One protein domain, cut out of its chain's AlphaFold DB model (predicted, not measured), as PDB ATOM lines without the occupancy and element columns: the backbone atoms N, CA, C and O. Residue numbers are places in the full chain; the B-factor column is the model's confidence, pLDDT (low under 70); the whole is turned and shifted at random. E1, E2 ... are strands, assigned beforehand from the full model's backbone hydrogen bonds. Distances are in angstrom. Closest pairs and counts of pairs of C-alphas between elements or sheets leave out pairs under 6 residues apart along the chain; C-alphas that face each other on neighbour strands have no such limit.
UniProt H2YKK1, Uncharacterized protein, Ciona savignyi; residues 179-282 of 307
ATOM      1  N   CYS A 179     -56.496 -39.248   0.536       87.00
ATOM      2  CA  CYS A 179     -55.523 -38.661   1.462       87.00
ATOM      3  C   CYS A 179     -56.098 -38.607   2.871       87.00
ATOM      4  O   CYS A 179     -57.316 -38.618   3.044       87.00
ATOM      5  N   VAL A 180     -55.238 -38.523   3.886       90.12
ATOM      6  CA  VAL A 180     -55.687 -38.080   5.209       90.12
ATOM      7  C   VAL A 180     -56.116 -36.620   5.075       90.12
ATOM      8  O   VAL A 180     -55.377 -35.814   4.508       90.12
ATOM      9  N   GLN A 181     -57.319 -36.295   5.542       90.31
ATOM     10  CA  GLN A 181     -57.901 -34.955   5.452       90.31
ATOM     11  C   GLN A 181     -58.352 -34.527   6.848       90.31
ATOM     12  O   GLN A 181     -59.314 -35.085   7.370       90.31
ATOM     13  N   CYS A 182     -57.636 -33.586   7.467       84.31
ATOM     14  CA  CYS A 182     -57.937 -33.106   8.817       84.31
ATOM     15  C   CYS A 182     -57.278 -31.757   9.112       84.31
ATOM     16  O   CYS A 182     -56.342 -31.334   8.423       84.31
ATOM     17  N   ASN A 183     -57.746 -31.100  10.171       87.25
ATOM     18  CA  ASN A 183     -57.157 -29.880  10.706       87.25
ATOM     19  C   ASN A 183     -57.105 -29.959  12.233       87.25
ATOM     20  O   ASN A 183     -58.146 -30.056  12.870       87.25
ATOM     21  N   SER A 184     -55.922 -29.853  12.844       85.56
ATOM     22  CA  SER A 184     -55.764 -30.002  14.298       85.56
ATOM     23  C   SER A 184     -56.455 -28.920  15.139       85.56
ATOM     24  O   SER A 184     -56.566 -29.068  16.352       85.56
ATOM     25  N   VAL A 185     -56.934 -27.834  14.521       79.56
ATOM     26  CA  VAL A 185     -57.772 -26.821  15.181       79.56
ATOM     27  C   VAL A 185     -59.184 -27.349  15.437       79.56
ATOM     28  O   VAL A 185     -59.781 -27.015  16.457       79.56
ATOM     29  N   THR A 186     -59.727 -28.147  14.517       83.00
ATOM     30  CA  THR A 186     -61.092 -28.697  14.595       83.00
ATOM     31  C   THR A 186     -61.113 -30.177  14.972       83.00
ATOM     32  O   THR A 186     -62.068 -30.637  15.591       83.00
ATOM     33  N   ASP A 187     -60.038 -30.899  14.663       82.12
ATOM     34  CA  ASP A 187     -59.898 -32.342  14.804       82.12
ATOM     35  C   ASP A 187     -58.730 -32.650  15.747       82.12
ATOM     36  O   ASP A 187     -57.570 -32.726  15.334       82.12
ATOM     37  N   ALA A 188     -59.024 -32.876  17.029       87.88
ATOM     38  CA  ALA A 188     -57.999 -33.116  18.054       87.88
ATOM     39  C   ALA A 188     -57.084 -34.327  17.763       87.88
ATOM     40  O   ALA A 188     -56.004 -34.441  18.335       87.88
ATOM     41  N   THR A 189     -57.498 -35.234  16.876       90.25
ATOM     42  CA  THR A 189     -56.756 -36.440  16.484       90.25
ATOM     43  C   THR A 189     -56.023 -36.307  15.147       90.25
ATOM     44  O   THR A 189     -55.493 -37.297  14.650       90.25
ATOM     45  N   CYS A 190     -55.975 -35.114  14.540       87.06
ATOM     46  CA  CYS A 190     -55.409 -34.936  13.199       87.06
ATOM     47  C   CYS A 190     -53.954 -35.427  13.076       87.06
ATOM     48  O   CYS A 190     -53.586 -36.049  12.081       87.06
ATOM     49  N   GLU A 191     -53.143 -35.215  14.114       87.75
ATOM     50  CA  GLU A 191     -51.735 -35.628  14.150       87.75
ATOM     51  C   GLU A 191     -51.549 -37.151  14.051       87.75
ATOM     52  O   GLU A 191     -50.618 -37.626  13.403       87.75
ATOM     53  N   THR A 192     -52.464 -37.924  14.641       90.81
ATOM     54  CA  THR A 192     -52.409 -39.395  14.675       90.81
ATOM     55  C   THR A 192     -53.317 -40.054  13.638       90.81
ATOM     56  O   THR A 192     -53.423 -41.280  13.588       90.81
ATOM     57  N   MET A 193     -53.981 -39.262  12.791       89.69
ATOM     58  CA  MET A 193     -54.938 -39.768  11.818       89.69
ATOM     59  C   MET A 193     -54.235 -40.497  10.665       89.69
ATOM     60  O   MET A 193     -53.342 -39.954  10.011       89.69
ATOM     61  N   THR A 194     -54.687 -41.723  10.388       91.44
ATOM     62  CA  THR A 194     -54.157 -42.587   9.317       91.44
ATOM     63  C   THR A 194     -55.189 -42.961   8.258       91.44
ATOM     64  O   THR A 194     -54.829 -43.407   7.170       91.44
ATOM     65  N   THR A 195     -56.477 -42.766   8.542       92.19
ATOM     66  CA  THR A 195     -57.554 -43.099   7.609       92.19
ATOM     67  C   THR A 195     -57.619 -42.077   6.482       92.19
ATOM     68  O   THR A 195     -57.842 -40.890   6.717       92.19
ATOM     69  N   SER A 196     -57.465 -42.544   5.243       90.44
ATOM     70  CA  SER A 196     -57.592 -41.705   4.055       90.44
ATOM     71  C   SER A 196     -59.027 -41.660   3.534       90.44
ATOM     72  O   SER A 196     -59.687 -42.698   3.458       90.44
ATOM     73  N   THR A 197     -59.471 -40.496   3.071       87.62
ATOM     74  CA  THR A 197     -60.745 -40.301   2.370       87.62
ATOM     75  C   THR A 197     -60.498 -39.802   0.943       87.62
ATOM     76  O   THR A 197     -59.483 -39.137   0.706       87.62
ATOM     77  N   PRO A 198     -61.385 -40.111  -0.022       84.44
ATOM     78  CA  PRO A 198     -61.249 -39.611  -1.386       84.44
ATOM     79  C   PRO A 198     -61.197 -38.082  -1.422       84.44
ATOM     80  O   PRO A 198     -61.978 -37.404  -0.748       84.44
ATOM     81  N   CYS A 199     -60.290 -37.538  -2.225       79.81
ATOM     82  CA  CYS A 199     -60.216 -36.107  -2.477       79.81
ATOM     83  C   CYS A 199     -61.512 -35.598  -3.144       79.81
ATOM     84  O   CYS A 199     -62.119 -36.331  -3.931       79.81
ATOM     85  N   PRO A 200     -61.947 -34.352  -2.871       73.81
ATOM     86  CA  PRO A 200     -63.155 -33.783  -3.468       73.81
ATOM     87  C   PRO A 200     -63.154 -33.855  -5.005       73.81
ATOM     88  O   PRO A 200     -62.153 -33.546  -5.648       73.81
ATOM     89  N   ALA A 201     -64.290 -34.245  -5.591       56.59
ATOM     90  CA  ALA A 201     -64.414 -34.677  -6.990       56.59
ATOM     91  C   ALA A 201     -64.399 -33.558  -8.055       56.59
ATOM     92  O   ALA A 201     -64.860 -33.779  -9.172       56.59
ATOM     93  N   ASN A 202     -63.867 -32.372  -7.753       51.22
ATOM     94  CA  ASN A 202     -63.807 -31.269  -8.711       51.22
ATOM     95  C   ASN A 202     -62.368 -30.855  -9.017       51.22
ATOM     96  O   ASN A 202     -61.539 -30.774  -8.116       51.22
ATOM     97  N   VAL A 203     -62.172 -30.551 -10.307       47.53
ATOM     98  CA  VAL A 203     -60.989 -30.064 -11.041       47.53
ATOM     99  C   VAL A 203     -59.788 -31.005 -11.120       47.53
ATOM    100  O   VAL A 203     -59.072 -31.186 -10.147       47.53
ATOM    101  N   ALA A 204     -59.541 -31.547 -12.322       50.66
ATOM    102  CA  ALA A 204     -58.236 -32.037 -12.789       50.66
ATOM    103  C   ALA A 204     -57.353 -32.682 -11.695       50.66
ATOM    104  O   ALA A 204     -56.226 -32.258 -11.475       50.66
ATOM    105  N   SER A 205     -57.934 -33.678 -11.010       57.41
ATOM    106  CA  SER A 205     -57.351 -34.631 -10.054       57.41
ATOM    107  C   SER A 205     -56.230 -34.097  -9.156       57.41
ATOM    108  O   SER A 205     -55.081 -34.094  -9.590       57.41
ATOM    109  N   TYR A 206     -56.533 -33.799  -7.886       64.88
ATOM    110  CA  TYR A 206     -55.535 -33.694  -6.808       64.88
ATOM    111  C   TYR A 206     -54.496 -34.817  -6.901       64.88
ATOM    112  O   TYR A 206     -54.761 -35.961  -6.527       64.88
ATOM    113  N   LYS A 207     -53.326 -34.503  -7.468       73.69
ATOM    114  CA  LYS A 207     -52.303 -35.508  -7.792       73.69
ATOM    115  C   LYS A 207     -51.559 -35.984  -6.550       73.69
ATOM    116  O   LYS A 207     -51.089 -37.126  -6.536       73.69
ATOM    117  N   PHE A 208     -51.509 -35.152  -5.512       81.00
ATOM    118  CA  PHE A 208     -50.694 -35.356  -4.323       81.00
ATOM    119  C   PHE A 208     -51.533 -35.337  -3.046       81.00
ATOM    120  O   PHE A 208     -52.531 -34.621  -2.950       81.00
ATOM    121  N   CYS A 209     -51.084 -36.085  -2.044       83.44
ATOM    122  CA  CYS A 209     -51.481 -35.838  -0.665       83.44
ATOM    123  C   CYS A 209     -50.502 -34.857  -0.031       83.44
ATOM    124  O   CYS A 209     -49.298 -34.982  -0.236       83.44
ATOM    125  N   GLU A 210     -51.019 -33.902   0.731       87.81
ATOM    126  CA  GLU A 210     -50.250 -32.854   1.396       87.81
ATOM    127  C   GLU A 210     -50.406 -32.970   2.910       87.81
ATOM    128  O   GLU A 210     -51.500 -33.233   3.420       87.81
ATOM    129  N   ALA A 211     -49.307 -32.766   3.625       85.88
ATOM    130  CA  ALA A 211     -49.309 -32.465   5.046       85.88
ATOM    131  C   ALA A 211     -48.579 -31.141   5.252       85.88
ATOM    132  O   ALA A 211     -47.579 -30.863   4.584       85.88
ATOM    133  N   SER A 212     -49.060 -30.339   6.192       83.44
ATOM    134  CA  SER A 212     -48.368 -29.147   6.644       83.44
ATOM    135  C   SER A 212     -48.449 -28.999   8.150       83.44
ATOM    136  O   SER A 212     -49.463 -29.331   8.769       83.44
ATOM    137  N   TRP A 213     -47.379 -28.467   8.723       83.19
ATOM    138  CA  TRP A 213     -47.285 -28.150  10.134       83.19
ATOM    139  C   TRP A 213     -46.840 -26.705  10.296       83.19
ATOM    140  O   TRP A 213     -45.756 -26.325   9.857       83.19
ATOM    141  N   SER A 214     -47.701 -25.901  10.905       81.50
ATOM    142  CA  SER A 214     -47.467 -24.491  11.176       81.50
ATOM    143  C   SER A 214     -47.297 -24.264  12.672       81.50
ATOM    144  O   SER A 214     -48.162 -24.634  13.466       81.50
ATOM    145  N   HIS A 215     -46.207 -23.611  13.052       80.25
ATOM    146  CA  HIS A 215     -45.935 -23.150  14.404       80.25
ATOM    147  C   HIS A 215     -46.000 -21.626  14.454       80.25
ATOM    148  O   HIS A 215     -45.344 -20.943  13.670       80.25
ATOM    149  N   THR A 216     -46.767 -21.090  15.401       77.06
ATOM    150  CA  THR A 216     -46.740 -19.672  15.761       77.06
ATOM    151  C   THR A 216     -45.806 -19.493  16.947       77.06
ATOM    152  O   THR A 216     -46.018 -20.088  18.008       77.06
ATOM    153  N   ILE A 217     -44.783 -18.671  16.751       77.38
ATOM    154  CA  ILE A 217     -43.726 -18.393  17.715       77.38
ATOM    155  C   ILE A 217     -43.871 -16.941  18.169       77.38
ATOM    156  O   ILE A 217     -44.018 -16.042  17.339       77.38
ATOM    157  N   ASP A 218     -43.872 -16.710  19.477       75.88
ATOM    158  CA  ASP A 218     -43.929 -15.361  20.036       75.88
ATOM    159  C   ASP A 218     -42.569 -14.640  19.989       75.88
ATOM    160  O   ASP A 218     -41.536 -15.205  19.626       75.88
ATOM    161  N   SER A 219     -42.563 -13.366  20.385       72.12
ATOM    162  CA  SER A 219     -41.346 -12.540  20.439       72.12
ATOM    163  C   SER A 219     -40.246 -13.061  21.382       72.12
ATOM    164  O   SER A 219     -39.111 -12.597  21.299       72.12
ATOM    165  N   THR A 220     -40.555 -14.012  22.272       76.19
ATOM    166  CA  THR A 220     -39.590 -14.645  23.188       76.19
ATOM    167  C   THR A 220     -39.001 -15.940  22.627       76.19
ATOM    168  O   THR A 220     -38.104 -16.523  23.237       76.19
ATOM    169  N   GLY A 221     -39.473 -16.383  21.457       67.00
ATOM    170  CA  GLY A 221     -39.072 -17.639  20.832       67.00
ATOM    171  C   GLY A 221     -39.889 -18.851  21.292       67.00
ATOM    172  O   GLY A 221     -39.542 -19.976  20.934       67.00
ATOM    173  N   ALA A 222     -40.964 -18.662  22.066       74.88
ATOM    174  CA  ALA A 222     -41.810 -19.759  22.521       74.88
ATOM    175  C   ALA A 222     -42.874 -20.116  21.472       74.88
ATOM    176  O   ALA A 222     -43.528 -19.242  20.903       74.88
ATOM    177  N   VAL A 223     -43.080 -21.416  21.236       79.56
ATOM    178  CA  VAL A 223     -44.178 -21.910  20.391       79.56
ATOM    179  C   VAL A 223     -45.480 -21.806  21.178       79.56
ATOM    180  O   VAL A 223     -45.703 -22.555  22.126       79.56
ATOM    181  N   ILE A 224     -46.354 -20.889  20.771       83.38
ATOM    182  CA  ILE A 224     -47.642 -20.647  21.439       83.38
ATOM    183  C   ILE A 224     -48.811 -21.346  20.745       83.38
ATOM    184  O   ILE A 224     -49.897 -21.474  21.312       83.38
ATOM    185  N   ARG A 225     -48.610 -21.790  19.502       82.25
ATOM    186  CA  ARG A 225     -49.622 -22.500  18.726       82.25
ATOM    187  C   ARG A 225     -48.964 -23.414  17.707       82.25
ATOM    188  O   ARG A 225     -48.030 -23.003  17.028       82.25
ATOM    189  N   SER A 226     -49.522 -24.607  17.561       83.94
ATOM    190  CA  SER A 226     -49.136 -25.581  16.544       83.94
ATOM    191  C   SER A 226     -50.389 -26.051  15.817       83.94
ATOM    192  O   SER A 226     -51.373 -26.427  16.457       83.94
ATOM    193  N   VAL A 227     -50.373 -26.003  14.491       82.88
ATOM    194  CA  VAL A 227     -51.484 -26.426  13.639       82.88
ATOM    195  C   VAL A 227     -50.975 -27.411  12.604       82.88
ATOM    196  O   VAL A 227     -50.085 -27.082  11.829       82.88
ATOM    197  N   ILE A 228     -51.564 -28.600  12.578       83.75
ATOM    198  CA  ILE A 228     -51.336 -29.597  11.537       83.75
ATOM    199  C   ILE A 228     -52.550 -29.593  10.622       83.75
ATOM    200  O   ILE A 228     -53.689 -29.695  11.084       83.75
ATOM    201  N   THR A 229     -52.306 -29.504   9.321       84.38
ATOM    202  CA  THR A 229     -53.334 -29.698   8.303       84.38
ATOM    203  C   THR A 229     -52.897 -30.757   7.315       84.38
ATOM    204  O   THR A 229     -51.736 -30.830   6.919       84.38
ATOM    205  N   ARG A 230     -53.842 -31.607   6.927       86.25
ATOM    206  CA  ARG A 230     -53.633 -32.687   5.967       86.25
ATOM    207  C   ARG A 230     -54.725 -32.612   4.928       86.25
ATOM    208  O   ARG A 230     -55.874 -32.321   5.260       86.25
ATOM    209  N   GLY A 231     -54.369 -32.841   3.674       88.38
ATOM    210  CA  GLY A 231     -55.308 -32.645   2.590       88.38
ATOM    211  C   GLY A 231     -54.825 -33.154   1.250       88.38
ATOM    212  O   GLY A 231     -53.838 -33.878   1.125       88.38
ATOM    213  N   CYS A 232     -55.573 -32.750   0.239       84.62
ATOM    214  CA  CYS A 232     -55.311 -33.047  -1.153       84.62
ATOM    215  C   CYS A 232     -54.709 -31.818  -1.830       84.62
ATOM    216  O   CYS A 232     -55.172 -30.701  -1.600       84.62
ATOM    217  N   SER A 233     -53.708 -32.020  -2.685       80.00
ATOM    218  CA  SER A 233     -52.998 -30.933  -3.359       80.00
ATOM    219  C   SER A 233     -52.710 -31.246  -4.822       80.00
ATOM    220  O   SER A 233     -52.611 -32.400  -5.242       80.00
ATOM    221  N   ASN A 234     -52.602 -30.183  -5.613       77.25
ATOM    222  CA  ASN A 234     -52.230 -30.226  -7.029       77.25
ATOM    223  C   ASN A 234     -50.812 -29.709  -7.278       77.25
ATOM    224  O   ASN A 234     -50.330 -29.752  -8.410       77.25
ATOM    225  N   VAL A 235     -50.144 -29.223  -6.234       73.62
ATOM    226  CA  VAL A 235     -48.809 -28.643  -6.316       73.62
ATOM    227  C   VAL A 235     -47.836 -29.606  -5.662       73.62
ATOM    228  O   VAL A 235     -48.000 -29.943  -4.497       73.62
ATOM    229  N   GLN A 236     -46.811 -30.026  -6.396       74.62
ATOM    230  CA  GLN A 236     -45.718 -30.788  -5.809       74.62
ATOM    231  C   GLN A 236     -44.859 -29.857  -4.944       74.62
ATOM    232  O   GLN A 236     -44.383 -28.820  -5.410       74.62
ATOM    233  N   GLN A 237     -44.644 -30.235  -3.690       67.62
ATOM    234  CA  GLN A 237     -43.653 -29.644  -2.799       67.62
ATOM    235  C   GLN A 237     -42.557 -30.660  -2.504       67.62
ATOM    236  O   GLN A 237     -42.808 -31.860  -2.370       67.62
ATOM    237  N   THR A 238     -41.334 -30.158  -2.376       66.19
ATOM    238  CA  THR A 238     -40.221 -30.930  -1.827       66.19
ATOM    239  C   THR A 238     -40.584 -31.394  -0.415       66.19
ATOM    240  O   THR A 238     -41.207 -30.611   0.311       66.19
ATOM    241  N   PRO A 239     -40.214 -32.623  -0.018       66.69
ATOM    242  CA  PRO A 239     -40.425 -33.070   1.346       66.69
ATOM    243  C   PRO A 239     -39.826 -32.105   2.366       66.69
ATOM    244  O   PRO A 239     -38.746 -31.559   2.136       66.69
ATOM    245  N   ASP A 240     -40.566 -31.870   3.451       66.38
ATOM    246  CA  ASP A 240     -40.141 -31.042   4.587       66.38
ATOM    247  C   ASP A 240     -39.676 -29.632   4.207       66.38
ATOM    248  O   ASP A 240     -38.803 -29.029   4.835       66.38
ATOM    249  N   ARG A 241     -40.286 -29.058   3.166       65.56
ATOM    250  CA  ARG A 241     -39.984 -27.692   2.756       65.56
ATOM    251  C   ARG A 241     -40.596 -26.711   3.744       65.56
ATOM    252  O   ARG A 241     -41.806 -26.480   3.727       65.56
ATOM    253  N   CYS A 242     -39.745 -26.064   4.528       69.69
ATOM    254  CA  CYS A 242     -40.177 -25.059   5.489       69.69
ATOM    255  C   CYS A 242     -40.039 -23.633   4.958       69.69
ATOM    256  O   CYS A 242     -39.112 -23.288   4.218       69.69
ATOM    257  N   ARG A 243     -40.999 -22.789   5.330       69.06
ATOM    258  CA  ARG A 243     -41.028 -21.360   5.033       69.06
ATOM    259  C   ARG A 243     -41.292 -20.587   6.313       69.06
ATOM    260  O   ARG A 243     -42.184 -20.932   7.086       69.06
ATOM    261  N   PHE A 244     -40.530 -19.516   6.486       65.12
ATOM    262  CA  PHE A 244     -40.792 -18.504   7.494       65.12
ATOM    263  C   PHE A 244     -41.596 -17.387   6.844       65.12
ATOM    264  O   PHE A 244     -41.203 -16.842   5.812       65.12
ATOM    265  N   SER A 245     -42.730 -17.073   7.444       57.16
ATOM    266  CA  SER A 245     -43.441 -15.827   7.188       57.16
ATOM    267  C   SER A 245     -42.635 -14.661   7.790       57.16
ATOM    268  O   SER A 245     -41.984 -14.818   8.831       57.16
ATOM    269  N   GLY A 246     -42.623 -13.491   7.144       49.50
ATOM    270  CA  GLY A 246     -42.115 -12.281   7.795       49.50
ATOM    271  C   GLY A 246     -43.002 -11.884   8.987       49.50
ATOM    272  O   GLY A 246     -44.148 -12.315   9.086       49.50
ATOM    273  N   LEU A 247     -42.525 -10.997   9.871       44.62
ATOM    274  CA  LEU A 247     -43.329 -10.445  10.986       44.62
ATOM    275  C   LEU A 247     -44.670  -9.830  10.535       44.62
ATOM    276  O   LEU A 247     -45.617  -9.774  11.311       44.62
ATOM    277  N   MET A 248     -44.730  -9.354   9.286       39.12
ATOM    278  CA  MET A 248     -45.914  -8.747   8.665       39.12
ATOM    279  C   MET A 248     -46.876  -9.774   8.045       39.12
ATOM    280  O   MET A 248     -48.016  -9.430   7.747       39.12
ATOM    281  N   ASP A 249     -46.425 -11.012   7.839       37.34
ATOM    282  CA  ASP A 249     -47.181 -12.065   7.152       37.34
ATOM    283  C   ASP A 249     -47.957 -12.956   8.141       37.34
ATOM    284  O   ASP A 249     -48.913 -13.635   7.761       37.34
ATOM    285  N   SER A 250     -47.580 -12.934   9.425       50.94
ATOM    286  CA  SER A 250     -48.326 -13.587  10.500       50.94
ATOM    287  C   SER A 250     -49.654 -12.868  10.747       50.94
ATOM    288  O   SER A 250     -49.706 -11.653  10.935       50.94
ATOM    289  N   ARG A 251     -50.751 -13.632  10.860       54.06
ATOM    290  CA  ARG A 251     -52.057 -13.088  11.292       54.06
ATOM    291  C   ARG A 251     -52.045 -12.563  12.737       54.06
ATOM    292  O   ARG A 251     -53.020 -11.943  13.158       54.06
ATOM    293  N   PHE A 252     -50.974 -12.814  13.491       57.50
ATOM    294  CA  PHE A 252     -50.772 -12.352  14.861       57.50
ATOM    295  C   PHE A 252     -49.631 -11.332  14.906       57.50
ATOM    296  O   PHE A 252     -48.472 -11.665  14.650       57.50
ATOM    297  N   VAL A 253     -49.959 -10.089  15.268       62.00
ATOM    298  CA  VAL A 253     -48.988  -8.994  15.421       62.00
ATOM    299  C   VAL A 253     -47.899  -9.403  16.420       62.00
ATOM    300  O   VAL A 253     -48.214  -9.881  17.508       62.00
ATOM    301  N   GLY A 254     -46.624  -9.235  16.053       64.94
ATOM    302  CA  GLY A 254     -45.477  -9.554  16.919       64.94
ATOM    303  C   GLY A 254     -45.122 -11.042  17.022       64.94
ATOM    304  O   GLY A 254     -44.394 -11.420  17.937       64.94
ATOM    305  N   HIS A 255     -45.637 -11.878  16.116       67.50
ATOM    306  CA  HIS A 255     -45.356 -13.314  16.071       67.50
ATOM    307  C   HIS A 255     -44.754 -13.716  14.726       67.50
ATOM    308  O   HIS A 255     -45.004 -13.077  13.703       67.50
ATOM    309  N   HIS A 256     -44.010 -14.815  14.732       67.19
ATOM    310  CA  HIS A 256     -43.503 -15.472  13.534       67.19
ATOM    311  C   HIS A 256     -44.297 -16.746  13.265       67.19
ATOM    312  O   HIS A 256     -44.591 -17.502  14.189       67.19
ATOM    313  N   GLU A 257     -44.612 -17.015  12.001       66.94
ATOM    314  CA  GLU A 257     -45.158 -18.307  11.588       66.94
ATOM    315  C   GLU A 257     -44.102 -19.090  10.806       66.94
ATOM    316  O   GLU A 257     -43.561 -18.610   9.803       66.94
ATOM    317  N   TYR A 258     -43.819 -20.295  11.287       71.88
ATOM    318  CA  TYR A 258     -42.958 -21.285  10.658       71.88
ATOM    319  C   TYR A 258     -43.841 -22.406  10.131       71.88
ATOM    320  O   TYR A 258     -44.524 -23.054  10.918       71.88
ATOM    321  N   THR A 259     -43.869 -22.611   8.816       76.88
ATOM    322  CA  THR A 259     -44.691 -23.657   8.194       76.88
ATOM    323  C   THR A 259     -43.830 -24.598   7.381       76.88
ATOM    324  O   THR A 259     -43.174 -24.158   6.438       76.88
ATOM    325  N   CYS A 260     -43.879 -25.883   7.705       76.69
ATOM    326  CA  CYS A 260     -43.315 -26.952   6.894       76.69
ATOM    327  C   CYS A 260     -44.421 -27.641   6.112       76.69
ATOM    328  O   CYS A 260     -45.471 -27.955   6.666       76.69
ATOM    329  N   THR A 261     -44.180 -27.882   4.829       79.69
ATOM    330  CA  THR A 261     -45.122 -28.568   3.946       79.69
ATOM    331  C   THR A 261     -44.412 -29.708   3.242       79.69
ATOM    332  O   THR A 261     -43.252 -29.587   2.852       79.69
ATOM    333  N   SER A 262     -45.127 -30.807   3.040       77.94
ATOM    334  CA  SER A 262     -44.639 -31.946   2.281       77.94
ATOM    335  C   SER A 262     -45.764 -32.564   1.466       77.94
ATOM    336  O   SER A 262     -46.924 -32.564   1.885       77.94
ATOM    337  N   THR A 263     -45.420 -33.087   0.290       82.44
ATOM    338  CA  THR A 263     -46.376 -33.745  -0.605       82.44
ATOM    339  C   THR A 263     -45.871 -35.101  -1.065       82.44
ATOM    340  O   THR A 263     -44.666 -35.305  -1.188       82.44
ATOM    341  N   CYS A 264     -46.791 -36.021  -1.340       76.62
ATOM    342  CA  CYS A 264     -46.470 -37.388  -1.733       76.62
ATOM    343  C   CYS A 264     -47.513 -37.977  -2.704       76.62
ATOM    344  O   CYS A 264     -48.628 -37.469  -2.836       76.62
ATOM    345  N   GLU A 265     -47.130 -39.041  -3.418       82.38
ATOM    346  CA  GLU A 265     -47.827 -39.532  -4.624       82.38
ATOM    347  C   GLU A 265     -48.589 -40.862  -4.439       82.38
ATOM    348  O   GLU A 265     -49.112 -41.422  -5.407       82.38
ATOM    349  N   SER A 266     -48.703 -41.377  -3.213       83.12
ATOM    350  CA  SER A 266     -49.463 -42.596  -2.890       83.12
ATOM    351  C   SER A 266     -50.713 -42.298  -2.052       83.12
ATOM    352  O   SER A 266     -50.865 -41.228  -1.472       83.12
ATOM    353  N   ASN A 267     -51.683 -43.216  -2.030       85.56
ATOM    354  CA  ASN A 267     -52.890 -43.016  -1.223       85.56
ATOM    355  C   ASN A 267     -52.542 -43.046   0.271       85.56
ATOM    356  O   ASN A 267     -51.840 -43.949   0.720       85.56
ATOM    357  N   GLY A 268     -53.044 -42.070   1.029       87.38
ATOM    358  CA  GLY A 268     -52.858 -41.975   2.477       87.38
ATOM    359  C   GLY A 268     -51.407 -41.764   2.911       87.38
ATOM    360  O   GLY A 268     -51.072 -42.065   4.047       87.38
ATOM    361  N   CYS A 269     -50.531 -41.278   2.031       86.88
ATOM    362  CA  CYS A 269     -49.103 -41.142   2.332       86.88
ATOM    363  C   CYS A 269     -48.755 -39.949   3.229       86.88
ATOM    364  O   CYS A 269     -47.654 -39.880   3.766       86.88
ATOM    365  N   ASN A 270     -49.682 -39.008   3.412       89.44
ATOM    366  CA  ASN A 270     -49.496 -37.792   4.198       89.44
ATOM    367  C   ASN A 270     -49.735 -38.019   5.703       89.44
ATOM    368  O   ASN A 270     -50.360 -37.195   6.368       89.44
ATOM    369  N   THR A 271     -49.283 -39.161   6.231       89.44
ATOM    370  CA  THR A 271     -49.464 -39.541   7.642       89.44
ATOM    371  C   THR A 271     -48.382 -39.009   8.577       89.44
ATOM    372  O   THR A 271     -48.574 -39.008   9.794       89.44
ATOM    373  N   PHE A 272     -47.258 -38.558   8.027       83.69
ATOM    374  CA  PHE A 272     -46.192 -37.907   8.780       83.69
ATOM    375  C   PHE A 272     -46.500 -36.418   8.977       83.69
ATOM    376  O   PHE A 272     -47.273 -35.813   8.227       83.69
ATOM    377  N   SER A 273     -45.901 -35.833  10.007       83.44
ATOM    378  CA  SER A 273     -45.991 -34.404  10.293       83.44
ATOM    379  C   SER A 273     -44.679 -33.755   9.856       83.44
ATOM    380  O   SER A 273     -43.649 -34.105  10.428       83.44
ATOM    381  N   PRO A 274     -44.685 -32.870   8.843       78.38
ATOM    382  CA  PRO A 274     -43.457 -32.259   8.357       78.38
ATOM    383  C   PRO A 274     -42.843 -31.370   9.432       78.38
ATOM    384  O   PRO A 274     -43.509 -30.451   9.904       78.38
ATOM    385  N   ASP A 275     -41.599 -31.616   9.815       73.62
ATOM    386  CA  ASP A 275     -40.905 -30.886  10.886       73.62
ATOM    387  C   ASP A 275     -39.686 -30.094  10.378       73.62
ATOM    388  O   ASP A 275     -39.123 -29.266  11.101       73.62
ATOM    389  N   GLY A 276     -39.316 -30.284   9.108       64.00
ATOM    390  CA  GLY A 276     -38.121 -29.680   8.516       64.00
ATOM    391  C   GLY A 276     -36.847 -30.493   8.725       64.00
ATOM    392  O   GLY A 276     -35.781 -30.072   8.272       64.00
ATOM    393  N   LEU A 277     -36.930 -31.645   9.393       61.41
ATOM    394  CA  LEU A 277     -35.814 -32.550   9.615       61.41
ATOM    395  C   LEU A 277     -35.802 -33.604   8.508       61.41
ATOM    396  O   LEU A 277     -36.541 -34.583   8.530       61.41
ATOM    397  N   ILE A 278     -34.909 -33.441   7.533       52.34
ATOM    398  CA  ILE A 278     -34.699 -34.460   6.500       52.34
ATOM    399  C   ILE A 278     -33.913 -35.622   7.125       52.34
ATOM    400  O   ILE A 278     -32.683 -35.671   7.085       52.34
ATOM    401  N   THR A 279     -34.615 -36.575   7.737       49.38
ATOM    402  CA  THR A 279     -34.015 -37.803   8.274       49.38
ATOM    403  C   THR A 279     -33.828 -38.827   7.150       49.38
ATOM    404  O   THR A 279     -34.575 -39.797   7.044       49.38
ATOM    405  N   GLY A 280     -32.858 -38.614   6.257       41.25
ATOM    406  CA  GLY A 280     -32.596 -39.545   5.155       41.25
ATOM    407  C   GLY A 280     -31.315 -39.234   4.386       41.25
ATOM    408  O   GLY A 280     -30.998 -38.081   4.134       41.25
ATOM    409  N   SER A 281     -30.581 -40.280   4.010       43.16
ATOM    410  CA  SER A 281     -29.244 -40.312   3.393       43.16
ATOM    411  C   SER A 281     -29.108 -39.682   1.992       43.16
ATOM    412  O   SER A 281     -28.255 -40.103   1.209       43.16
ATOM    413  N   GLU A 282     -29.945 -38.717   1.627       38.75
ATOM    414  CA  GLU A 282     -29.876 -38.042   0.335       38.75
ATOM    415  C   GLU A 282     -28.788 -36.959   0.348       38.75
ATOM    416  O   GLU A 282     -28.736 -36.090   1.215       38.75
TER     417      GLU A 282
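Overview. This is residues 179 to 282 of the 307 residues of an uncharacterized protein of Ciona savignyi (UniProt H2YKK1). With little regular structure, this is one twisted sheet of four strands, made of the hairpins E1-E2 and E3-E4, with long unnamed stretches before and after it; residues 182 to 183 pair antiparallel with residues 229 to 230 of E2. The 104 printed residues hold no named helix; the named strands, E1 to E4 along the chain, hold 34, class all strand. The sheet's order is E2, E1, E4, E3, all antiparallel. The whole is compact, radius of gyration of the C-alphas 14.4 A, spans 41 by 35 by 26 A.

Along the chain. Find C-alpha 208 at (-50.694, -35.356, -4.323); from there E1 runs 28.7 A to residue 217. E2, residues 223 to 233, bends by 50 degrees at residue 230. E3 is residues 241 to 244; E4, residues 256 to 264, runs 26.9 A to C-alpha 264 at (-46.470, -37.388, -1.733).

Arrangement. Look first at inner strands E1 and E4: N 213 and O 260, 2.9 A, are within hydrogen-bond range. So are N 212 and O 229, 2.8 A, towards edge strand E2, and N 243 and O 259, 2.8 A, between edge strand E3 and E4. E2 and E3 are apart.

Size, cuts and confidence. The printed part has no cut; the link E3 to E4 is long. pLDDT is under 70 at residues 201 to 206, 221, 237 to 257 and 276 to 282.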